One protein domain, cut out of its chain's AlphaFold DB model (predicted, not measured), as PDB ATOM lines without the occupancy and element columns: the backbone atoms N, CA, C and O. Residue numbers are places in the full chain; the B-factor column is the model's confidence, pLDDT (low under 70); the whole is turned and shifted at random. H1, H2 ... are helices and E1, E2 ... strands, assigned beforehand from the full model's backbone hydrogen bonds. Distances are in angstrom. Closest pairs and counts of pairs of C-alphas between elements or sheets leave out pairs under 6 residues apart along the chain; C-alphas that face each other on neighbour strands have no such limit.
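This is residues 19 to 162 of the 174 residues of an uncharacterized protein of Euryarchaeota archaeon (UniProt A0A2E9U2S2). A twisted sheet of five strands, E3 to E7, curls round one helix, H4, while H1 crosses the same face and H2 and H3 are smaller pieces by E5 and E6. At the start a small hairpin, E1 and E2, lies well away from this body, and its residues 20 to 25 stick out. The printed part has 144 residues, with four named helices and seven named strands in the order E1 E2 H1 E3 E4 E5 E6 H2 E7 H3 H4, of mixed class. The large sheet runs E3 E4 E5 E6 E7, antiparallel throughout. The whole is compact, with a radius of gyration of the C-alphas of 16.0 A and spans of 44 by 42 by 28 A.

E1, residues 19 to 21, and E2, residues 24 to 27, form an antiparallel hairpin, with N 19 and O 26 3.1 A apart, within hydrogen-bond range. H1, residues 42 to 48, is on the sheet of E3, residues 55 to 59, E4, 65 to 76, E5, 83 to 94, E6, 97 to 108, and E7, 134 to 136. It lies over E5 at a height over the sheet of 9.4 A and runs across the strands, at 88 degrees to E5 on the local plane. E3 to E6 form a meander, each strand the antiparallel neighbour of the one before. Pairs within hydrogen-bond range are N 56 and O 69, 2.8 A, for E3 and E4; N 70 and O 89, 2.8 A, for E4 and E5; N 88 and O 105, 2.9 A, for E5 and E6; and N 106 and O 135, 2.8 A, for E6 and E7. H2, residues 113 to 119, is on the sheet and runs along the strands, at 19 degrees to E6 on the local plane. H3, residues 137 to 142, is on the sheet, over none of its strands; its closest C-alphas to E6 are those of Asp 137 and Lys 104, 5.4 A apart. H4, residues 152 to 161, is on the same face as H1 and the opposite face from H3; its closest C-alphas to E4 are those of Ala 156 and His 67, 5.9 A apart. In H1, H2, H3 and H4 every O i to N i+4 pair is within hydrogen-bond range.

E1 begins at C-alpha 19, (186.218, 118.461, 173.775). E4 is 33.3 A from first to last C-alpha, E5 32.3 A, E6 29.7 A and H4 14.1 A. H4 ends at C-alpha 161, (198.770, 128.845, 186.869).

The C-alphas of Gly 23 and Gln 97 are the two farthest apart, 48.3 A. The printed part has no cut. The long links are E2 to H1 and H2 to E7. The mean pLDDT of the printed part is 76.4, and it is under 70 in residues 19 to 36, 61 to 64, 122 to 131 and 142 to 149.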
ATOM      1  N   THR A  19     186.926 117.876 174.914       50.59
ATOM      2  CA  THR A  19     186.218 118.461 173.775       50.59
ATOM      3  C   THR A  19     187.012 118.204 172.504       50.59
ATOM      4  O   THR A  19     188.242 118.164 172.531       50.59
ATOM      5  N   THR A  20     186.321 118.009 171.388       41.28
ATOM      6  CA  THR A  20     186.958 117.719 170.103       41.28
ATOM      7  C   THR A  20     186.732 118.890 169.165       41.28
ATOM      8  O   THR A  20     185.592 119.220 168.835       41.28
ATOM      9  N   VAL A  21     187.819 119.506 168.701       40.56
ATOM     10  CA  VAL A  21     187.768 120.573 167.694       40.56
ATOM     11  C   VAL A  21     188.622 120.137 166.513       40.56
ATOM     12  O   VAL A  21     189.810 119.875 166.661       40.56
ATOM     13  N   ARG A  22     188.001 120.021 165.330       35.12
ATOM     14  CA  ARG A  22     188.664 119.603 164.076       35.12
ATOM     15  C   ARG A  22     189.445 118.280 164.189       35.12
ATOM     16  O   ARG A  22     190.505 118.131 163.596       35.12
ATOM     17  N   GLY A  23     188.906 117.320 164.941       38.78
ATOM     18  CA  GLY A  23     189.491 115.982 165.092       38.78
ATOM     19  C   GLY A  23     190.648 115.891 166.088       38.78
ATOM     20  O   GLY A  23     191.214 114.815 166.239       38.78
ATOM     21  N   VAL A  24     190.979 116.983 166.781       35.12
ATOM     22  CA  VAL A  24     191.963 116.987 167.867       35.12
ATOM     23  C   VAL A  24     191.222 116.937 169.200       35.12
ATOM     24  O   VAL A  24     190.308 117.732 169.441       35.12
ATOM     25  N   GLU A  25     191.594 115.979 170.045       43.97
ATOM     26  CA  GLU A  25     191.086 115.854 171.410       43.97
ATOM     27  C   GLU A  25     191.808 116.845 172.325       43.97
ATOM     28  O   GLU A  25     193.026 116.799 172.489       43.97
ATOM     29  N   TYR A  26     191.043 117.745 172.934       41.75
ATOM     30  CA  TYR A  26     191.529 118.661 173.955       41.75
ATOM     31  C   TYR A  26     191.118 118.125 175.320       41.75
ATOM     32  O   TYR A  26     189.926 118.074 175.633       41.75
ATOM     33  N   ILE A  27     192.105 117.730 176.125       49.34
ATOM     34  CA  ILE A  27     191.906 117.273 177.503       49.34
ATOM     35  C   ILE A  27     191.786 118.508 178.406       49.34
ATOM     36  O   ILE A  27     192.660 119.370 178.450       49.34
ATOM     37  N   ARG A  28     190.653 118.608 179.095       51.28
ATOM     38  CA  ARG A  28     190.227 119.689 179.980       51.28
ATOM     39  C   ARG A  28     190.776 119.412 181.381       51.28
ATOM     40  O   ARG A  28     190.496 118.373 181.963       51.28
ATOM     41  N   CYS A  29     191.551 120.382 181.848       49.16
ATOM     42  CA  CYS A  29     192.222 120.564 183.136       49.16
ATOM     43  C   CYS A  29     191.782 119.743 184.354       49.16
ATOM     44  O   CYS A  29     190.597 119.534 184.611       49.16
ATOM     45  N   GLU A  30     192.777 119.441 185.188       47.25
ATOM     46  CA  GLU A  30     192.589 119.015 186.570       47.25
ATOM     47  C   GLU A  30     192.103 120.205 187.411       47.25
ATOM     48  O   GLU A  30     192.732 121.269 187.454       47.25
ATOM     49  N   TYR A  31     190.950 120.017 188.051       52.00
ATOM     50  CA  TYR A  31     190.472 120.879 189.122       52.00
ATOM     51  C   TYR A  31     190.890 120.248 190.447       52.00
ATOM     52  O   TYR A  31     190.672 119.053 190.657       52.00
ATOM     53  N   PHE A  32     191.473 121.041 191.337       55.34
ATOM     54  CA  PHE A  32     191.628 120.646 192.732       55.34
ATOM     55  C   PHE A  32     190.271 120.735 193.441       55.34
ATOM     56  O   PHE A  32     189.361 121.430 192.984       55.34
ATOM     57  N   GLU A  33     190.124 120.035 194.568       49.41
ATOM     58  CA  GLU A  33     188.889 120.028 195.372       49.41
ATOM     59  C   GLU A  33     188.457 121.435 195.832       49.41
ATOM     60  O   GLU A  33     187.284 121.671 196.107       49.41
ATOM     61  N   ASP A  34     189.387 122.389 195.862       56.41
ATOM     62  CA  ASP A  34     189.153 123.799 196.181       56.41
ATOM     63  C   ASP A  34     188.774 124.662 194.956       56.41
ATOM     64  O   ASP A  34     188.686 125.887 195.058       56.41
ATOM     65  N   GLY A  35     188.548 124.042 193.793       59.56
ATOM     66  CA  GLY A  35     188.214 124.716 192.538       59.56
ATOM     67  C   GLY A  35     189.410 125.364 191.836       59.56
ATOM     68  O   GLY A  35     189.222 126.013 190.803       59.56
ATOM     69  N   GLN A  36     190.634 125.197 192.354       62.53
ATOM     70  CA  GLN A  36     191.836 125.689 191.686       62.53
ATOM     71  C   GLN A  36     192.100 124.909 190.402       62.53
ATOM     72  O   GLN A  36     191.844 123.710 190.308       62.53
ATOM     73  N   ARG A  37     192.655 125.603 189.408       72.81
ATOM     74  CA  ARG A  37     192.950 125.049 188.092       72.81
ATOM     75  C   ARG A  37     194.440 125.134 187.814       72.81
ATOM     76  O   ARG A  37     195.025 126.208 187.946       72.81
ATOM     77  N   VAL A  38     195.029 124.023 187.385       72.69
ATOM     78  CA  VAL A  38     196.391 123.999 186.842       72.69
ATOM     79  C   VAL A  38     196.328 123.872 185.328       72.69
ATOM     80  O   VAL A  38     195.534 123.104 184.781       72.69
ATOM     81  N   TYR A  39     197.156 124.668 184.660       83.25
ATOM     82  CA  TYR A  39     197.312 124.659 183.216       83.25
ATOM     83  C   TYR A  39     198.585 123.902 182.860       83.25
ATOM     84  O   TYR A  39     199.650 124.142 183.434       83.25
ATOM     85  N   PHE A  40     198.488 123.006 181.886       78.38
ATOM     86  CA  PHE A  40     199.607 122.137 181.511       78.38
ATOM     87  C   PHE A  40     200.636 122.834 180.617       78.38
ATOM     88  O   PHE A  40     201.763 122.368 180.461       78.38
ATOM     89  N   SER A  41     200.252 123.950 179.998       81.88
ATOM     90  CA  SER A  41     201.118 124.753 179.142       81.88
ATOM     91  C   SER A  41     200.616 126.191 179.057       81.88
ATOM     92  O   SER A  41     199.468 126.490 179.391       81.88
ATOM     93  N   VAL A  42     201.458 127.082 178.534       86.00
ATOM     94  CA  VAL A  42     201.047 128.450 178.189       86.00
ATOM     95  C   VAL A  42     199.878 128.454 177.203       86.00
ATOM     96  O   VAL A  42     198.955 129.250 177.352       86.00
ATOM     97  N   LEU A  43     199.885 127.545 176.225       85.56
ATOM     98  CA  LEU A  43     198.798 127.419 175.259       85.56
ATOM     99  C   LEU A  43     197.478 127.032 175.941       85.56
ATOM    100  O   LEU A  43     196.442 127.633 175.667       85.56
ATOM    101  N   ASP A  44     197.523 126.072 176.862       83.75
ATOM    102  CA  ASP A  44     196.360 125.662 177.654       83.75
ATOM    103  C   ASP A  44     195.814 126.831 178.492       83.75
ATOM    104  O   ASP A  44     194.620 127.126 178.454       83.75
ATOM    105  N   PHE A  45     196.695 127.583 179.158       87.75
ATOM    106  CA  PHE A  45     196.313 128.794 179.889       87.75
ATOM    107  C   PHE A  45     195.644 129.848 179.006       87.75
ATOM    108  O   PHE A  45     194.651 130.450 179.395       87.75
ATOM    109  N   VAL A  46     196.149 130.065 177.800       85.38
ATOM    110  CA  VAL A  46     195.607 131.068 176.875       85.38
ATOM    111  C   VAL A  46     194.215 130.700 176.370       85.38
ATOM    112  O   VAL A  46     193.349 131.573 176.252       85.38
ATOM    113  N   LEU A  47     194.021 129.421 176.044       84.06
ATOM    114  CA  LEU A  47     192.776 128.908 175.477       84.06
ATOM    115  C   LEU A  47     191.696 128.735 176.540       84.06
ATOM    116  O   LEU A  47     190.516 128.936 176.258       84.06
ATOM    117  N   ASN A  48     192.100 128.359 177.751       83.19
ATOM    118  CA  ASN A  48     191.169 127.913 178.771       83.19
ATOM    119  C   ASN A  48     191.171 128.746 180.055       83.19
ATOM    120  O   ASN A  48     190.327 128.503 180.922       83.19
ATOM    121  N   GLY A  49     192.120 129.663 180.211       84.62
ATOM    122  CA  GLY A  49     192.255 130.514 181.383       84.62
ATOM    123  C   GLY A  49     191.392 131.778 181.337       84.62
ATOM    124  O   GLY A  49     190.458 131.872 180.536       84.62
ATOM    125  N   PRO A  50     191.688 132.750 182.219       86.56
ATOM    126  CA  PRO A  50     190.939 133.998 182.318       86.56
ATOM    127  C   PRO A  50     190.949 134.803 181.007       86.56
ATOM    128  O   PRO A  50     191.905 134.748 180.218       86.56
ATOM    129  N   GLN A  51     189.880 135.561 180.761       89.06
ATOM    130  CA  GLN A  51     189.793 136.485 179.631       89.06
ATOM    131  C   GLN A  51     190.398 137.847 179.978       89.06
ATOM    132  O   GLN A  51     190.776 138.114 181.115       89.06
ATOM    133  N   GLU A  52     190.550 138.713 178.976       90.06
ATOM    134  CA  GLU A  52     191.047 140.073 179.195       90.06
ATOM    135  C   GLU A  52     190.175 140.826 180.204       90.06
ATOM    136  O   GLU A  52     188.950 140.834 180.111       90.06
ATOM    137  N   GLY A  53     190.821 141.464 181.178       88.88
ATOM    138  CA  GLY A  53     190.160 142.140 182.288       88.88
ATOM    139  C   GLY A  53     189.898 141.250 183.503       88.88
ATOM    140  O   GLY A  53     189.830 141.795 184.609       88.88
ATOM    141  N   ASP A  54     189.834 139.926 183.332       87.50
ATOM    142  CA  ASP A  54     189.604 138.987 184.430       87.50
ATOM    143  C   ASP A  54     190.808 138.912 185.371       87.50
ATOM    144  O   ASP A  54     191.967 139.111 184.981       87.50
ATOM    145  N   ILE A  55     190.516 138.578 186.630       89.25
ATOM    146  CA  ILE A  55     191.503 138.413 187.693       89.25
ATOM    147  C   ILE A  55     191.420 136.983 188.230       89.25
ATOM    148  O   ILE A  55     190.351 136.523 188.625       89.25
ATOM    149  N   ALA A  56     192.560 136.300 188.276       87.81
ATOM    150  CA  ALA A  56     192.735 135.018 188.941       87.81
ATOM    151  C   ALA A  56     193.573 135.201 190.207       87.81
ATOM    152  O   ALA A  56     194.644 135.806 190.168       87.81
ATOM    153  N   THR A  57     193.101 134.659 191.325       86.75
ATOM    154  CA  THR A  57     193.764 134.763 192.631       86.75
ATOM    155  C   THR A  57     194.073 133.383 193.186       86.75
ATOM    156  O   THR A  57     193.214 132.501 193.141       86.75
ATOM    157  N   ARG A  58     195.259 133.206 193.773       82.94
ATOM    158  CA  ARG A  58     195.627 131.997 194.513       82.94
ATOM    159  C   ARG A  58     196.209 132.367 195.870       82.94
ATOM    160  O   ARG A  58     197.145 133.159 195.944       82.94
ATOM    161  N   LYS A  59     195.659 131.769 196.926       79.12
ATOM    162  CA  LYS A  59     196.179 131.862 198.293       79.12
ATOM    163  C   LYS A  59     196.976 130.611 198.618       79.12
ATOM    164  O   LYS A  59     196.489 129.501 198.414       79.12
ATOM    165  N   GLU A  60     198.182 130.791 199.128       73.94
ATOM    166  CA  GLU A  60     198.966 129.700 199.688       73.94
ATOM    167  C   GLU A  60     198.473 129.389 201.109       73.94
ATOM    168  O   GLU A  60     198.312 130.276 201.947       73.94
ATOM    169  N   PHE A  61     198.228 128.107 201.387       56.75
ATOM    170  CA  PHE A  61     197.598 127.657 202.633       56.75
ATOM    171  C   PHE A  61     198.425 127.942 203.901       56.75
ATOM    172  O   PHE A  61     197.854 128.016 204.985       56.75
ATOM    173  N   ASN A  62     199.747 128.115 203.786       58.94
ATOM    174  CA  ASN A  62     200.657 128.019 204.937       58.94
ATOM    175  C   ASN A  62     201.374 129.321 205.332       58.94
ATOM    176  O   ASN A  62     202.093 129.320 206.327       58.94
ATOM    177  N   ASN A  63     201.226 130.418 204.587       64.94
ATOM    178  CA  ASN A  63     202.044 131.626 204.794       64.94
ATOM    179  C   ASN A  63     201.299 132.951 204.557       64.94
ATOM    180  O   ASN A  63     201.945 133.987 204.432       64.94
ATOM    181  N   GLY A  64     199.965 132.931 204.442       69.75
ATOM    182  CA  GLY A  64     199.184 134.150 204.198       69.75
ATOM    183  C   GLY A  64     199.527 134.852 202.877       69.75
ATOM    184  O   GLY A  64     199.150 136.010 202.693       69.75
ATOM    185  N   CYS A  65     200.248 134.177 201.975       81.44
ATOM    186  CA  CYS A  65     200.633 134.711 200.681       81.44
ATOM    187  C   CYS A  65     199.465 134.585 199.701       81.44
ATOM    188  O   CYS A  65     198.892 133.510 199.516       81.44
ATOM    189  N   GLU A  66     199.114 135.691 199.060       88.50
ATOM    190  CA  GLU A  66     198.106 135.763 198.016       88.50
ATOM    191  C   GLU A  66     198.730 136.326 196.745       88.50
ATOM    192  O   GLU A  66     199.250 137.443 196.724       88.50
ATOM    193  N   HIS A  67     198.626 135.562 195.666       89.31
ATOM    194  CA  HIS A  67     199.029 135.974 194.335       89.31
ATOM    195  C   HIS A  67     197.786 136.286 193.507       89.31
ATOM    196  O   HIS A  67     196.840 135.504 193.467       89.31
ATOM    197  N   SER A  68     197.798 137.420 192.822       93.00
ATOM    198  CA  SER A  68     196.760 137.867 191.898       93.00
ATOM    199  C   SER A  68     197.364 138.085 190.521       93.00
ATOM    200  O   SER A  68     198.406 138.729 190.392       93.00
ATOM    201  N   LEU A  69     196.684 137.589 189.497       94.00
ATOM    202  CA  LEU A  69     197.017 137.765 188.093       94.00
ATOM    203  C   LEU A  69     195.834 138.403 187.390       94.00
ATOM    204  O   LEU A  69     194.728 137.875 187.456       94.00
ATOM    205  N   LYS A  70     196.078 139.485 186.661       96.25
ATOM    206  CA  LYS A  70     195.108 140.092 185.754       96.25
ATOM    207  C   LYS A  70     195.578 139.939 184.315       96.25
ATOM    208  O   LYS A  70     196.703 140.326 184.000       96.25
ATOM    209  N   VAL A  71     194.725 139.423 183.436       94.38
ATOM    210  CA  VAL A  71     195.022 139.411 181.996       94.38
ATOM    211  C   VAL A  71     194.735 140.802 181.443       94.38
ATOM    212  O   VAL A  71     193.624 141.310 181.581       94.38
ATOM    213  N   LEU A  72     195.744 141.447 180.859       92.62
ATOM    214  CA  LEU A  72     195.604 142.791 180.299       92.62
ATOM    215  C   LEU A  72     195.168 142.727 178.837       92.62
ATOM    216  O   LEU A  72     194.097 143.222 178.506       92.62
ATOM    217  N   THR A  73     195.997 142.109 177.994       93.06
ATOM    218  CA  THR A  73     195.827 142.121 176.537       93.06
ATOM    219  C   THR A  73     196.391 140.844 175.928       93.06
ATOM    220  O   THR A  73     197.499 140.427 176.273       93.06
ATOM    221  N   LYS A  74     195.671 140.247 174.985       91.50
ATOM    222  CA  LYS A  74     196.104 139.145 174.129       91.50
ATOM    223  C   LYS A  74     196.475 139.718 172.758       91.50
ATOM    224  O   LYS A  74     195.720 140.479 172.162       91.50
ATOM    225  N   HIS A  75     197.655 139.371 172.256       90.69
ATOM    226  CA  HIS A  75     198.179 139.876 170.985       90.69
ATOM    227  C   HIS A  75     198.152 138.765 169.946       90.69
ATOM    228  O   HIS A  75     198.665 137.680 170.205       90.69
ATOM    229  N   TYR A  76     197.572 139.036 168.780       89.88
ATOM    230  CA  TYR A  76     197.352 138.053 167.720       89.88
ATOM    231  C   TYR A  76     198.185 138.392 166.488       89.88
ATOM    232  O   TYR A  76     198.354 139.564 166.150       89.88
ATOM    233  N   GLU A  77     198.663 137.354 165.807       83.50
ATOM    234  CA  GLU A  77     199.155 137.492 164.440       83.50
ATOM    235  C   GLU A  77     197.989 137.632 163.462       83.50
ATOM    236  O   GLU A  77     196.842 137.277 163.758       83.50
ATOM    237  N   ARG A  78     198.287 138.149 162.270       80.62
ATOM    238  CA  ARG A  78     197.286 138.275 161.212       80.62
ATOM    239  C   ARG A  78     196.710 136.897 160.863       80.62
ATOM    240  O   ARG A  78     197.457 135.958 160.613       80.62
ATOM    241  N   ASP A  79     195.381 136.819 160.820       81.19
ATOM    242  CA  ASP A  79     194.603 135.617 160.485       81.19
ATOM    243  C   ASP A  79     194.757 134.437 161.471       81.19
ATOM    244  O   ASP A  79     194.303 133.326 161.183       81.19
ATOM    245  N   ASP A  80     195.336 134.668 162.655       76.50
ATOM    246  CA  ASP A  80     195.515 133.642 163.683       76.50
ATOM    247  C   ASP A  80     194.410 133.697 164.748       76.50
ATOM    248  O   ASP A  80     193.966 134.764 165.172       76.50
ATOM    249  N   ILE A  81     193.966 132.527 165.209       79.81
ATOM    250  CA  ILE A  81     192.914 132.408 166.238       79.81
ATOM    251  C   ILE A  81     193.490 132.270 167.651       79.81
ATOM    252  O   ILE A  81     192.764 132.400 168.637       79.81
ATOM    253  N   ILE A  82     194.790 131.987 167.749       81.62
ATOM    254  CA  ILE A  82     195.525 131.832 169.004       81.62
ATOM    255  C   ILE A  82     196.459 133.038 169.129       81.62
ATOM    256  O   ILE A  82     197.184 133.326 168.175       81.62
ATOM    257  N   PRO A  83     196.478 133.755 170.266       86.50
ATOM    258  CA  PRO A  83     197.391 134.875 170.421       86.50
ATOM    259  C   PRO A  83     198.839 134.378 170.429       86.50
ATOM    260  O   PRO A  83     199.136 133.315 170.973       86.50
ATOM    261  N   CYS A  84     199.750 135.156 169.850       85.81
ATOM    262  CA  CYS A  84     201.181 134.862 169.855       85.81
ATOM    263  C   CYS A  84     201.840 135.201 171.200       85.81
ATOM    264  O   CYS A  84     202.817 134.561 171.594       85.81
ATOM    265  N   MET A  85     201.293 136.170 171.934       91.00
ATOM    266  CA  MET A  85     201.737 136.563 173.272       91.00
ATOM    267  C   MET A  85     200.591 137.212 174.051       91.00
ATOM    268  O   MET A  85     199.646 137.739 173.465       91.00
ATOM    269  N   ILE A  86     200.693 137.223 175.375       92.50
ATOM    270  CA  ILE A  86     199.736 137.893 176.259       92.50
ATOM    271  C   ILE A  86     200.473 138.766 177.283       92.50
ATOM    272  O   ILE A  86     201.570 138.435 177.739       92.50
ATOM    273  N   GLU A  87     199.864 139.889 177.642       93.50
ATOM    274  CA  GLU A  87     200.262 140.736 178.761       93.50
ATOM    275  C   GLU A  87     199.455 140.355 179.991       93.50
ATOM    276  O   GLU A  87     198.220 140.380 179.964       93.50
ATOM    277  N   VAL A  88     200.147 140.074 181.089       95.06
ATOM    278  CA  VAL A  88     199.516 139.905 182.394       95.06
ATOM    279  C   VAL A  88     200.141 140.844 183.414       95.06
ATOM    280  O   VAL A  88     201.300 141.246 183.303       95.06
ATOM    281  N   GLU A  89     199.356 141.205 184.414       96.00
ATOM    282  CA  GLU A  89     199.776 142.008 185.551       96.00
ATOM    283  C   GLU A  89     199.689 141.167 186.820       96.00
ATOM    284  O   GLU A  89     198.673 140.518 187.068       96.00
ATOM    285  N   LEU A  90     200.759 141.170 187.608       94.19
ATOM    286  CA  LEU A  90     200.881 140.366 188.815       94.19
ATOM    287  C   LEU A  90     201.007 141.241 190.053       94.19
ATOM    288  O   LEU A  90     201.778 142.207 190.087       94.19
ATOM    289  N   THR A  91     200.282 140.833 191.086       95.12
ATOM    290  CA  THR A  91     200.326 141.419 192.420       95.12
ATOM    291  C   THR A  91     200.447 140.299 193.441       95.12
ATOM    292  O   THR A  91     199.717 139.317 193.374       95.12
ATOM    293  N   THR A  92     201.366 140.446 194.388       91.31
ATOM    294  CA  THR A  92     201.577 139.492 195.481       91.31
ATOM    295  C   THR A  92     201.474 140.233 196.797       91.31
ATOM    296  O   THR A  92     202.119 141.271 196.982       91.31
ATOM    297  N   THR A  93     200.696 139.675 197.712       92.00
ATOM    298  CA  THR A  93     200.478 140.199 199.056       92.00
ATOM    299  C   THR A  93     200.871 139.133 200.070       92.00
ATOM    300  O   THR A  93     200.478 137.985 199.913       92.00
ATOM    301  N   ILE A  94     201.636 139.494 201.098       88.06
ATOM    302  CA  ILE A  94     202.010 138.618 202.219       88.06
ATOM    303  C   ILE A  94     201.567 139.322 203.495       88.06
ATOM    304  O   ILE A  94     201.902 140.491 203.679       88.06
ATOM    305  N   ASP A  95     200.782 138.659 204.345       86.50
ATOM    306  CA  ASP A  95     200.274 139.235 205.603       86.50
ATOM    307  C   ASP A  95     199.640 140.633 205.418       86.50
ATOM    308  O   ASP A  95     199.874 141.568 206.186       86.50
ATOM    309  N   ASN A  96     198.838 140.788 204.356       82.56
ATOM    310  CA  ASN A  96     198.206 142.045 203.922       82.56
ATOM    311  C   ASN A  96     199.169 143.165 203.470       82.56
ATOM    312  O   ASN A  96     198.733 144.296 203.245       82.56
ATOM    313  N   GLN A  97     200.457 142.874 203.281       88.44
ATOM    314  CA  GLN A  97     201.437 143.796 202.708       88.44
ATOM    315  C   GLN A  97     201.746 143.433 201.255       88.44
ATOM    316  O   GLN A  97     202.152 142.315 200.945       88.44
ATOM    317  N   THR A  98     201.569 144.384 200.339       91.25
ATOM    318  CA  THR A  98     201.889 144.177 198.923       91.25
ATOM    319  C   THR A  98     203.402 144.191 198.703       91.25
ATOM    320  O   THR A  98     204.038 145.232 198.856       91.25
ATOM    321  N   VAL A  99     203.962 143.052 198.289       89.75
ATOM    322  CA  VAL A  99     205.396 142.885 197.985       89.75
ATOM    323  C   VAL A  99     205.690 142.973 196.487       89.75
ATOM    324  O   VAL A  99     206.710 143.525 196.084       89.75
ATOM    325  N   ILE A 100     204.760 142.514 195.644       89.12
ATOM    326  CA  ILE A 100     204.776 142.741 194.194       89.12
ATOM    327  C   ILE A 100     203.529 143.543 193.874       89.12
ATOM    328  O   ILE A 100     202.428 143.102 194.189       89.12
ATOM    329  N   LYS A 101     203.686 144.711 193.249       92.69
ATOM    330  CA  LYS A 101     202.555 145.553 192.856       92.69
ATOM    331  C   LYS A 101     202.551 145.771 191.356       92.69
ATOM    332  O   LYS A 101     203.477 146.400 190.834       92.69
ATOM    333  N   ASN A 102     201.491 145.292 190.711       92.44
ATOM    334  CA  ASN A 102     201.165 145.546 189.313       92.44
ATOM    335  C   ASN A 102     202.366 145.354 188.369       92.44
ATOM    336  O   ASN A 102     202.630 146.173 187.485       92.44
ATOM    337  N   GLN A 103     203.156 144.305 188.604       92.75
ATOM    338  CA  GLN A 103     204.312 144.016 187.763       92.75
ATOM    339  C   GLN A 103     203.848 143.315 186.496       92.75
ATOM    340  O   GLN A 103     203.170 142.290 186.550       92.75
ATOM    341  N   LYS A 104     204.231 143.871 185.347       92.44
ATOM    342  CA  LYS A 104     203.893 143.300 184.049       92.44
ATOM    343  C   LYS A 104     204.779 142.103 183.718       92.44
ATOM    344  O   LYS A 104     206.010 142.180 183.806       92.44
ATOM    345  N   LEU A 105     204.143 141.034 183.260       92.50
ATOM    346  CA  LEU A 105     204.772 139.839 182.716       92.50
ATOM    347  C   LEU A 105     204.228 139.595 181.308       92.50
ATOM    348  O   LEU A 105     203.018 139.574 181.091       92.50
ATOM    349  N   TRP A 106     205.131 139.407 180.354       91.25
ATOM    350  CA  TRP A 106     204.795 138.925 179.023       91.25
ATOM    351  C   TRP A 106     204.838 137.406 179.030       91.25
ATOM    352  O   TRP A 106     205.803 136.813 179.513       91.25
ATOM    353  N   VAL A 107     203.804 136.782 178.484       91.69
ATOM    354  CA  VAL A 107     203.740 135.333 178.323       91.69
ATOM    355  C   VAL A 107     203.683 135.030 176.829       91.69
ATOM    356  O   VAL A 107     202.714 135.363 176.149       91.69
ATOM    357  N   ILE A 108     204.758 134.453 176.307       89.31
ATOM    358  CA  ILE A 108     204.940 134.111 174.898       89.31
ATOM    359  C   ILE A 108     204.292 132.756 174.650       89.31
ATOM    360  O   ILE A 108     204.632 131.767 175.297       89.31
ATOM    361  N   VAL A 109     203.359 132.719 173.705       86.12
ATOM    362  CA  VAL A 109     202.571 131.528 173.370       86.12
ATOM    363  C   VAL A 109     203.151 130.823 172.149       86.12
ATOM    364  O   VAL A 109     203.190 129.596 172.114       86.12
ATOM    365  N   LYS A 110     203.605 131.596 171.155       83.75
ATOM    366  CA  LYS A 110     204.110 131.090 169.874       83.75
ATOM    367  C   LYS A 110     205.433 131.747 169.505       83.75
ATOM    368  O   LYS A 110     205.611 132.940 169.733       83.75
ATOM    369  N   ASP A 111     206.321 130.983 168.872       83.00
ATOM    370  CA  ASP A 111     207.550 131.495 168.257       83.00
ATOM    371  C   ASP A 111     207.264 132.079 166.860       83.00
ATOM    372  O   ASP A 111     207.417 131.422 165.833       83.00
ATOM    373  N   THR A 112     206.803 133.323 166.833       81.75
ATOM    374  CA  THR A 112     206.485 134.099 165.620       81.75
ATOM    375  C   THR A 112     207.558 135.147 165.323       81.75
ATOM    376  O   THR A 112     208.391 135.449 166.178       81.75
ATOM    377  N   GLU A 113     207.540 135.737 164.125       81.56
ATOM    378  CA  GLU A 113     208.432 136.856 163.783       81.56
ATOM    379  C   GLU A 113     208.269 138.017 164.775       81.56
ATOM    380  O   GLU A 113     209.254 138.431 165.388       81.56
ATOM    381  N   THR A 114     207.029 138.422 165.075       83.62
ATOM    382  CA  THR A 114     206.730 139.477 166.057       83.62
ATOM    383  C   THR A 114     207.326 139.184 167.432       83.62
ATOM    384  O   THR A 114     207.950 140.049 168.054       83.62
ATOM    385  N   THR A 115     207.160 137.958 167.942       81.88
ATOM    386  CA  THR A 115     207.697 137.587 169.260       81.88
ATOM    387  C   THR A 115     209.222 137.484 169.245       81.88
ATOM    388  O   THR A 115     209.866 137.902 170.210       81.88
ATOM    389  N   ARG A 116     209.823 136.993 168.152       79.94
ATOM    390  CA  ARG A 116     211.286 136.948 167.999       79.94
ATOM    391  C   ARG A 116     211.885 138.342 168.002       79.94
ATOM    392  O   ARG A 116     212.851 138.569 168.724       79.94
ATOM    393  N   GLU A 117     211.303 139.274 167.254       81.62
ATOM    394  CA  GLU A 117     211.775 140.656 167.184       81.62
ATOM    395  C   GLU A 117     211.627 141.376 168.525       81.62
ATOM    396  O   GLU A 117     212.590 141.954 169.039       81.62
ATOM    397  N   LYS A 118     210.436 141.299 169.130       81.75
ATOM    398  CA  LYS A 118     210.127 142.003 170.378       81.75
ATOM    399  C   LYS A 118     210.977 141.531 171.553       81.75
ATOM    400  O   LYS A 118     211.463 142.355 172.327       81.75
ATOM    401  N   PHE A 119     211.140 140.217 171.700       78.75
ATOM    402  CA  PHE A 119     211.826 139.622 172.850       78.75
ATOM    403  C   PHE A 119     213.270 139.210 172.549       78.75
ATOM    404  O   PHE A 119     213.961 138.740 173.450       78.75
ATOM    405  N   ARG A 120     213.745 139.419 171.310       76.19
ATOM    406  CA  ARG A 120     215.065 138.969 170.832       76.19
ATOM    407  C   ARG A 120     215.287 137.482 171.112       76.19
ATOM    408  O   ARG A 120     216.319 137.097 171.662       76.19
ATOM    409  N   LEU A 121     214.285 136.667 170.778       73.31
ATOM    410  CA  LEU A 121     214.326 135.229 171.030       73.31
ATOM    411  C   LEU A 121     215.402 134.585 170.157       73.31
ATOM    412  O   LEU A 121     215.345 134.666 168.931       73.31
ATOM    413  N   ASP A 122     216.353 133.902 170.790       68.25
ATOM    414  CA  ASP A 122     217.311 133.040 170.097       68.25
ATOM    415  C   ASP A 122     216.953 131.573 170.351       68.25
ATOM    416  O   ASP A 122     217.489 130.909 171.240       68.25
ATOM    417  N   THR A 123     215.996 131.067 169.571       64.06
ATOM    418  CA  THR A 123     215.523 129.676 169.657       64.06
ATOM    419  C   THR A 123     216.488 128.673 169.003       64.06
ATOM    420  O   THR A 123     216.257 127.460 169.054       64.06
ATOM    421  N   ARG A 124     217.600 129.143 168.410       57.75
ATOM    422  CA  ARG A 124     218.560 128.307 167.666       57.75
ATOM    423  C   ARG A 124     219.659 127.706 168.546       57.75
ATOM    424  O   ARG A 124     220.215 126.678 168.167       57.75
ATOM    425  N   LEU A 125     219.954 128.290 169.709       46.78
ATOM    426  CA  LEU A 125     221.121 127.913 170.530       46.78
ATOM    427  C   LEU A 125     220.841 126.950 171.699       46.78
ATOM    428  O   LEU A 125     221.753 126.632 172.464       46.78
ATOM    429  N   GLY A 126     219.615 126.439 171.849       46.66
ATOM    430  CA  GLY A 126     219.250 125.677 173.049       46.66
ATOM    431  C   GLY A 126     219.372 126.534 174.318       46.66
ATOM    432  O   GLY A 126     219.510 127.749 174.235       46.66
ATOM    433  N   VAL A 127     219.320 125.888 175.488       47.22
ATOM    434  CA  VAL A 127     219.084 126.401 176.866       47.22
ATOM    435  C   VAL A 127     219.888 127.655 177.311       47.22
ATOM    436  O   VAL A 127     219.695 128.149 178.416       47.22
ATOM    437  N   ARG A 128     220.787 128.214 176.491       45.84
ATOM    438  CA  ARG A 128     221.612 129.397 176.803       45.84
ATOM    439  C   ARG A 128     221.288 130.681 176.017       45.84
ATOM    440  O   ARG A 128     222.025 131.652 176.154       45.84
ATOM    441  N   GLY A 129     220.188 130.734 175.267       51.47
ATOM    442  CA  GLY A 129     219.629 131.975 174.701       51.47
ATOM    443  C   GLY A 129     218.245 132.285 175.284       51.47
ATOM    444  O   GLY A 129     217.539 131.349 175.654       51.47
ATOM    445  N   ASN A 130     217.865 133.568 175.383       58.34
ATOM    446  CA  ASN A 130     216.593 134.079 175.936       58.34
ATOM    447  C   ASN A 130     215.356 133.469 175.243       58.34
ATOM    448  O   ASN A 130     214.727 134.103 174.405       58.34
ATOM    449  N   SER A 131     215.013 132.230 175.569       67.56
ATOM    450  CA  SER A 131     213.961 131.448 174.913       67.56
ATOM    451  C   SER A 131     212.904 131.005 175.915       67.56
ATOM    452  O   SER A 131     212.293 129.961 175.751       67.56
ATOM    453  N   PHE A 132     212.684 131.784 176.974       78.62
ATOM    454  CA  PHE A 132     211.667 131.485 177.976       78.62
ATOM    455  C   PHE A 132     210.337 132.142 177.625       78.62
ATOM    456  O   PHE A 132     210.295 133.280 177.164       78.62
ATOM    457  N   ALA A 133     209.251 131.421 177.878       80.56
ATOM    458  CA  ALA A 133     207.900 131.874 177.619       80.56
ATOM    459  C   ALA A 133     207.461 132.973 178.592       80.56
ATOM    460  O   ALA A 133     206.625 133.790 178.235       80.56
ATOM    461  N   LEU A 134     208.018 133.021 179.804       87.50
ATOM    462  CA  LEU A 134     207.676 134.025 180.811       87.50
ATOM    463  C   LEU A 134     208.759 135.107 180.852       87.50
ATOM    464  O   LEU A 134     209.889 134.853 181.270       87.50
ATOM    465  N   VAL A 135     208.416 136.322 180.426       84.69
ATOM    466  CA  VAL A 135     209.362 137.436 180.280       84.69
ATOM    467  C   VAL A 135     208.851 138.671 181.020       84.69
ATOM    468  O   VAL A 135     207.950 139.359 180.538       84.69
ATOM    469  N   PRO A 136     209.398 139.001 182.201       79.75
ATOM    470  CA  PRO A 136     209.034 140.233 182.890       79.75
ATOM    471  C   PRO A 136     209.312 141.478 182.042       79.75
ATOM    472  O   PRO A 136     210.348 141.584 181.382       79.75
ATOM    473  N   ASP A 137     208.420 142.464 182.103       83.56
ATOM    474  CA  ASP A 137     208.483 143.667 181.259       83.56
ATOM    475  C   ASP A 137     209.773 144.488 181.459       83.56
ATOM    476  O   ASP A 137     210.294 145.109 180.529       83.56
ATOM    477  N   PHE A 138     210.363 144.438 182.657       75.81
ATOM    478  CA  PHE A 138     211.638 145.100 182.936       75.81
ATOM    479  C   PHE A 138     212.827 144.490 182.172       75.81
ATOM    480  O   PHE A 138     213.790 145.214 181.902       75.81
ATOM    481  N   LEU A 139     212.776 143.207 181.788       73.00
ATOM    482  CA  LEU A 139     213.810 142.581 180.950       73.00
ATOM    483  C   LEU A 139     213.760 143.118 179.520       73.00
ATOM    484  O   LEU A 139     214.805 143.378 178.922       73.00
ATOM    485  N   VAL A 140     212.548 143.363 179.013       73.56
ATOM    486  CA  VAL A 140     212.314 143.943 177.683       73.56
ATOM    487  C   VAL A 140     212.824 145.382 177.637       73.56
ATOM    488  O   VAL A 140     213.569 145.759 176.735       73.56
ATOM    489  N   LYS A 141     212.470 146.189 178.647       70.88
ATOM    490  CA  LYS A 141     212.744 147.635 178.661       70.88
ATOM    491  C   LYS A 141     214.203 148.022 178.888       70.88
ATOM    492  O   LYS A 141     214.596 149.108 178.472       70.88
ATOM    493  N   ARG A 142     214.996 147.209 179.595       58.91
ATOM    494  CA  ARG A 142     216.335 147.625 180.061       58.91
ATOM    495  C   ARG A 142     217.511 146.845 179.471       58.91
ATOM    496  O   ARG A 142     218.627 147.066 179.924       58.91
ATOM    497  N   HIS A 143     217.303 145.964 178.484       54.38
ATOM    498  CA  HIS A 143     218.364 145.087 177.945       54.38
ATOM    499  C   HIS A 143     219.232 144.475 179.059       54.38
ATOM    500  O   HIS A 143     220.462 144.514 179.022       54.38
ATOM    501  N   MET A 144     218.582 143.961 180.106       48.75
ATOM    502  CA  MET A 144     219.286 143.425 181.266       48.75
ATOM    503  C   MET A 144     219.648 141.966 181.010       48.75
ATOM    504  O   MET A 144     218.926 141.062 181.409       48.75
ATOM    505  N   ASN A 145     220.807 141.744 180.392       49.47
ATOM    506  CA  ASN A 145     221.390 140.409 180.190       49.47
ATOM    507  C   ASN A 145     221.837 139.720 181.505       49.47
ATOM    508  O   ASN A 145     222.425 138.646 181.458       49.47
ATOM    509  N   GLN A 146     221.624 140.346 182.670       46.91
ATOM    510  CA  GLN A 146     222.104 139.877 183.980       46.91
ATOM    511  C   GLN A 146     220.992 139.437 184.941       46.91
ATOM    512  O   GLN A 146     221.287 139.035 186.063       46.91
ATOM    513  N   LEU A 147     219.721 139.529 184.546       55.28
ATOM    514  CA  LEU A 147     218.612 139.155 185.418       55.28
ATOM    515  C   LEU A 147     218.105 137.752 185.101       55.28
ATOM    516  O   LEU A 147     217.946 137.370 183.945       55.28
ATOM    517  N   SER A 148     217.849 137.000 186.168       66.06
ATOM    518  CA  SER A 148     217.326 135.640 186.115       66.06
ATOM    519  C   SER A 148     215.885 135.623 185.596       66.06
ATOM    520  O   SER A 148     215.032 136.399 186.040       66.06
ATOM    521  N   THR A 149     215.599 134.691 184.688       64.25
ATOM    522  CA  THR A 149     214.230 134.381 184.250       64.25
ATOM    523  C   THR A 149     213.394 133.795 185.380       64.25
ATOM    524  O   THR A 149     212.192 134.010 185.415       64.25
ATOM    525  N   ASN A 150     214.032 133.175 186.370       73.81
ATOM    526  CA  ASN A 150     213.441 132.827 187.652       73.81
ATOM    527  C   ASN A 150     213.519 134.033 188.610       73.81
ATOM    528  O   ASN A 150     214.579 134.322 189.170       73.81
ATOM    529  N   ASN A 151     212.400 134.737 188.762       80.69
ATOM    530  CA  ASN A 151     212.199 135.868 189.676       80.69
ATOM    531  C   ASN A 151     210.786 135.833 190.282       80.69
ATOM    532  O   ASN A 151     209.920 135.092 189.809       80.69
ATOM    533  N   ASP A 152     210.532 136.678 191.281       83.69
ATOM    534  CA  ASP A 152     209.282 136.664 192.052       83.69
ATOM    535  C   ASP A 152     208.020 136.839 191.190       83.69
ATOM    536  O   ASP A 152     206.979 136.260 191.493       83.69
ATOM    537  N   VAL A 153     208.107 137.575 190.074       87.88
ATOM    538  CA  VAL A 153     206.985 137.751 189.135       87.88
ATOM    539  C   VAL A 153     206.679 136.430 188.427       87.88
ATOM    540  O   VAL A 153     205.537 135.979 188.403       87.88
ATOM    541  N   THR A 154     207.700 135.757 187.894       87.38
ATOM    542  CA  THR A 154     207.519 134.438 187.257       87.38
ATOM    543  C   THR A 154     207.100 133.358 188.252       87.38
ATOM    544  O   THR A 154     206.294 132.503 187.902       87.38
ATOM    545  N   VAL A 155     207.570 133.426 189.504       84.75
ATOM    546  CA  VAL A 155     207.145 132.518 190.579       84.75
ATOM    547  C   VAL A 155     205.668 132.729 190.896       84.75
ATOM    548  O   VAL A 155     204.925 131.755 190.909       84.75
ATOM    549  N   ALA A 156     205.215 133.974 191.067       86.62
ATOM    550  CA  ALA A 156     203.803 134.275 191.310       86.62
ATOM    551  C   ALA A 156     202.905 133.759 190.171       86.62
ATOM    552  O   ALA A 156     201.874 133.134 190.425       86.62
ATOM    553  N   PHE A 157     203.323 133.947 188.913       90.25
ATOM    554  CA  PHE A 157     202.619 133.380 187.760       90.25
ATOM    555  C   PHE A 157     202.546 131.850 187.829       90.25
ATOM    556  O   PHE A 157     201.471 131.276 187.643       90.25
ATOM    557  N   SER A 158     203.668 131.187 188.121       86.50
ATOM    558  CA  SER A 158     203.734 129.730 188.260       86.50
ATOM    559  C   SER A 158     202.870 129.209 189.396       86.50
ATOM    560  O   SER A 158     202.225 128.180 189.237       86.50
ATOM    561  N   VAL A 159     202.810 129.916 190.524       85.00
ATOM    562  CA  VAL A 159     201.933 129.544 191.637       85.00
ATOM    563  C   VAL A 159     200.478 129.636 191.198       85.00
ATOM    564  O   VAL A 159     199.740 128.681 191.390       85.00
ATOM    565  N   ILE A 160     200.049 130.719 190.549       86.12
ATOM    566  CA  ILE A 160     198.645 130.868 190.129       86.12
ATOM    567  C   ILE A 160     198.250 129.838 189.063       86.12
ATOM    568  O   ILE A 160     197.151 129.295 189.114       86.12
ATOM    569  N   THR A 161     199.126 129.586 188.091       86.50
ATOM    570  CA  THR A 161     198.770 128.845 186.869       86.50
ATOM    571  C   THR A 161     199.257 127.396 186.850       86.50
ATOM    572  O   THR A 161     198.751 126.587 186.079       86.50
ATOM    573  N   GLY A 162     200.255 127.047 187.657       82.06
ATOM    574  CA  GLY A 162     200.976 125.774 187.577       82.06
ATOM    575  C   GLY A 162     201.992 125.679 186.430       82.06
ATOM    576  O   GLY A 162     202.729 124.699 186.359       82.06
TER     577      GLY A 162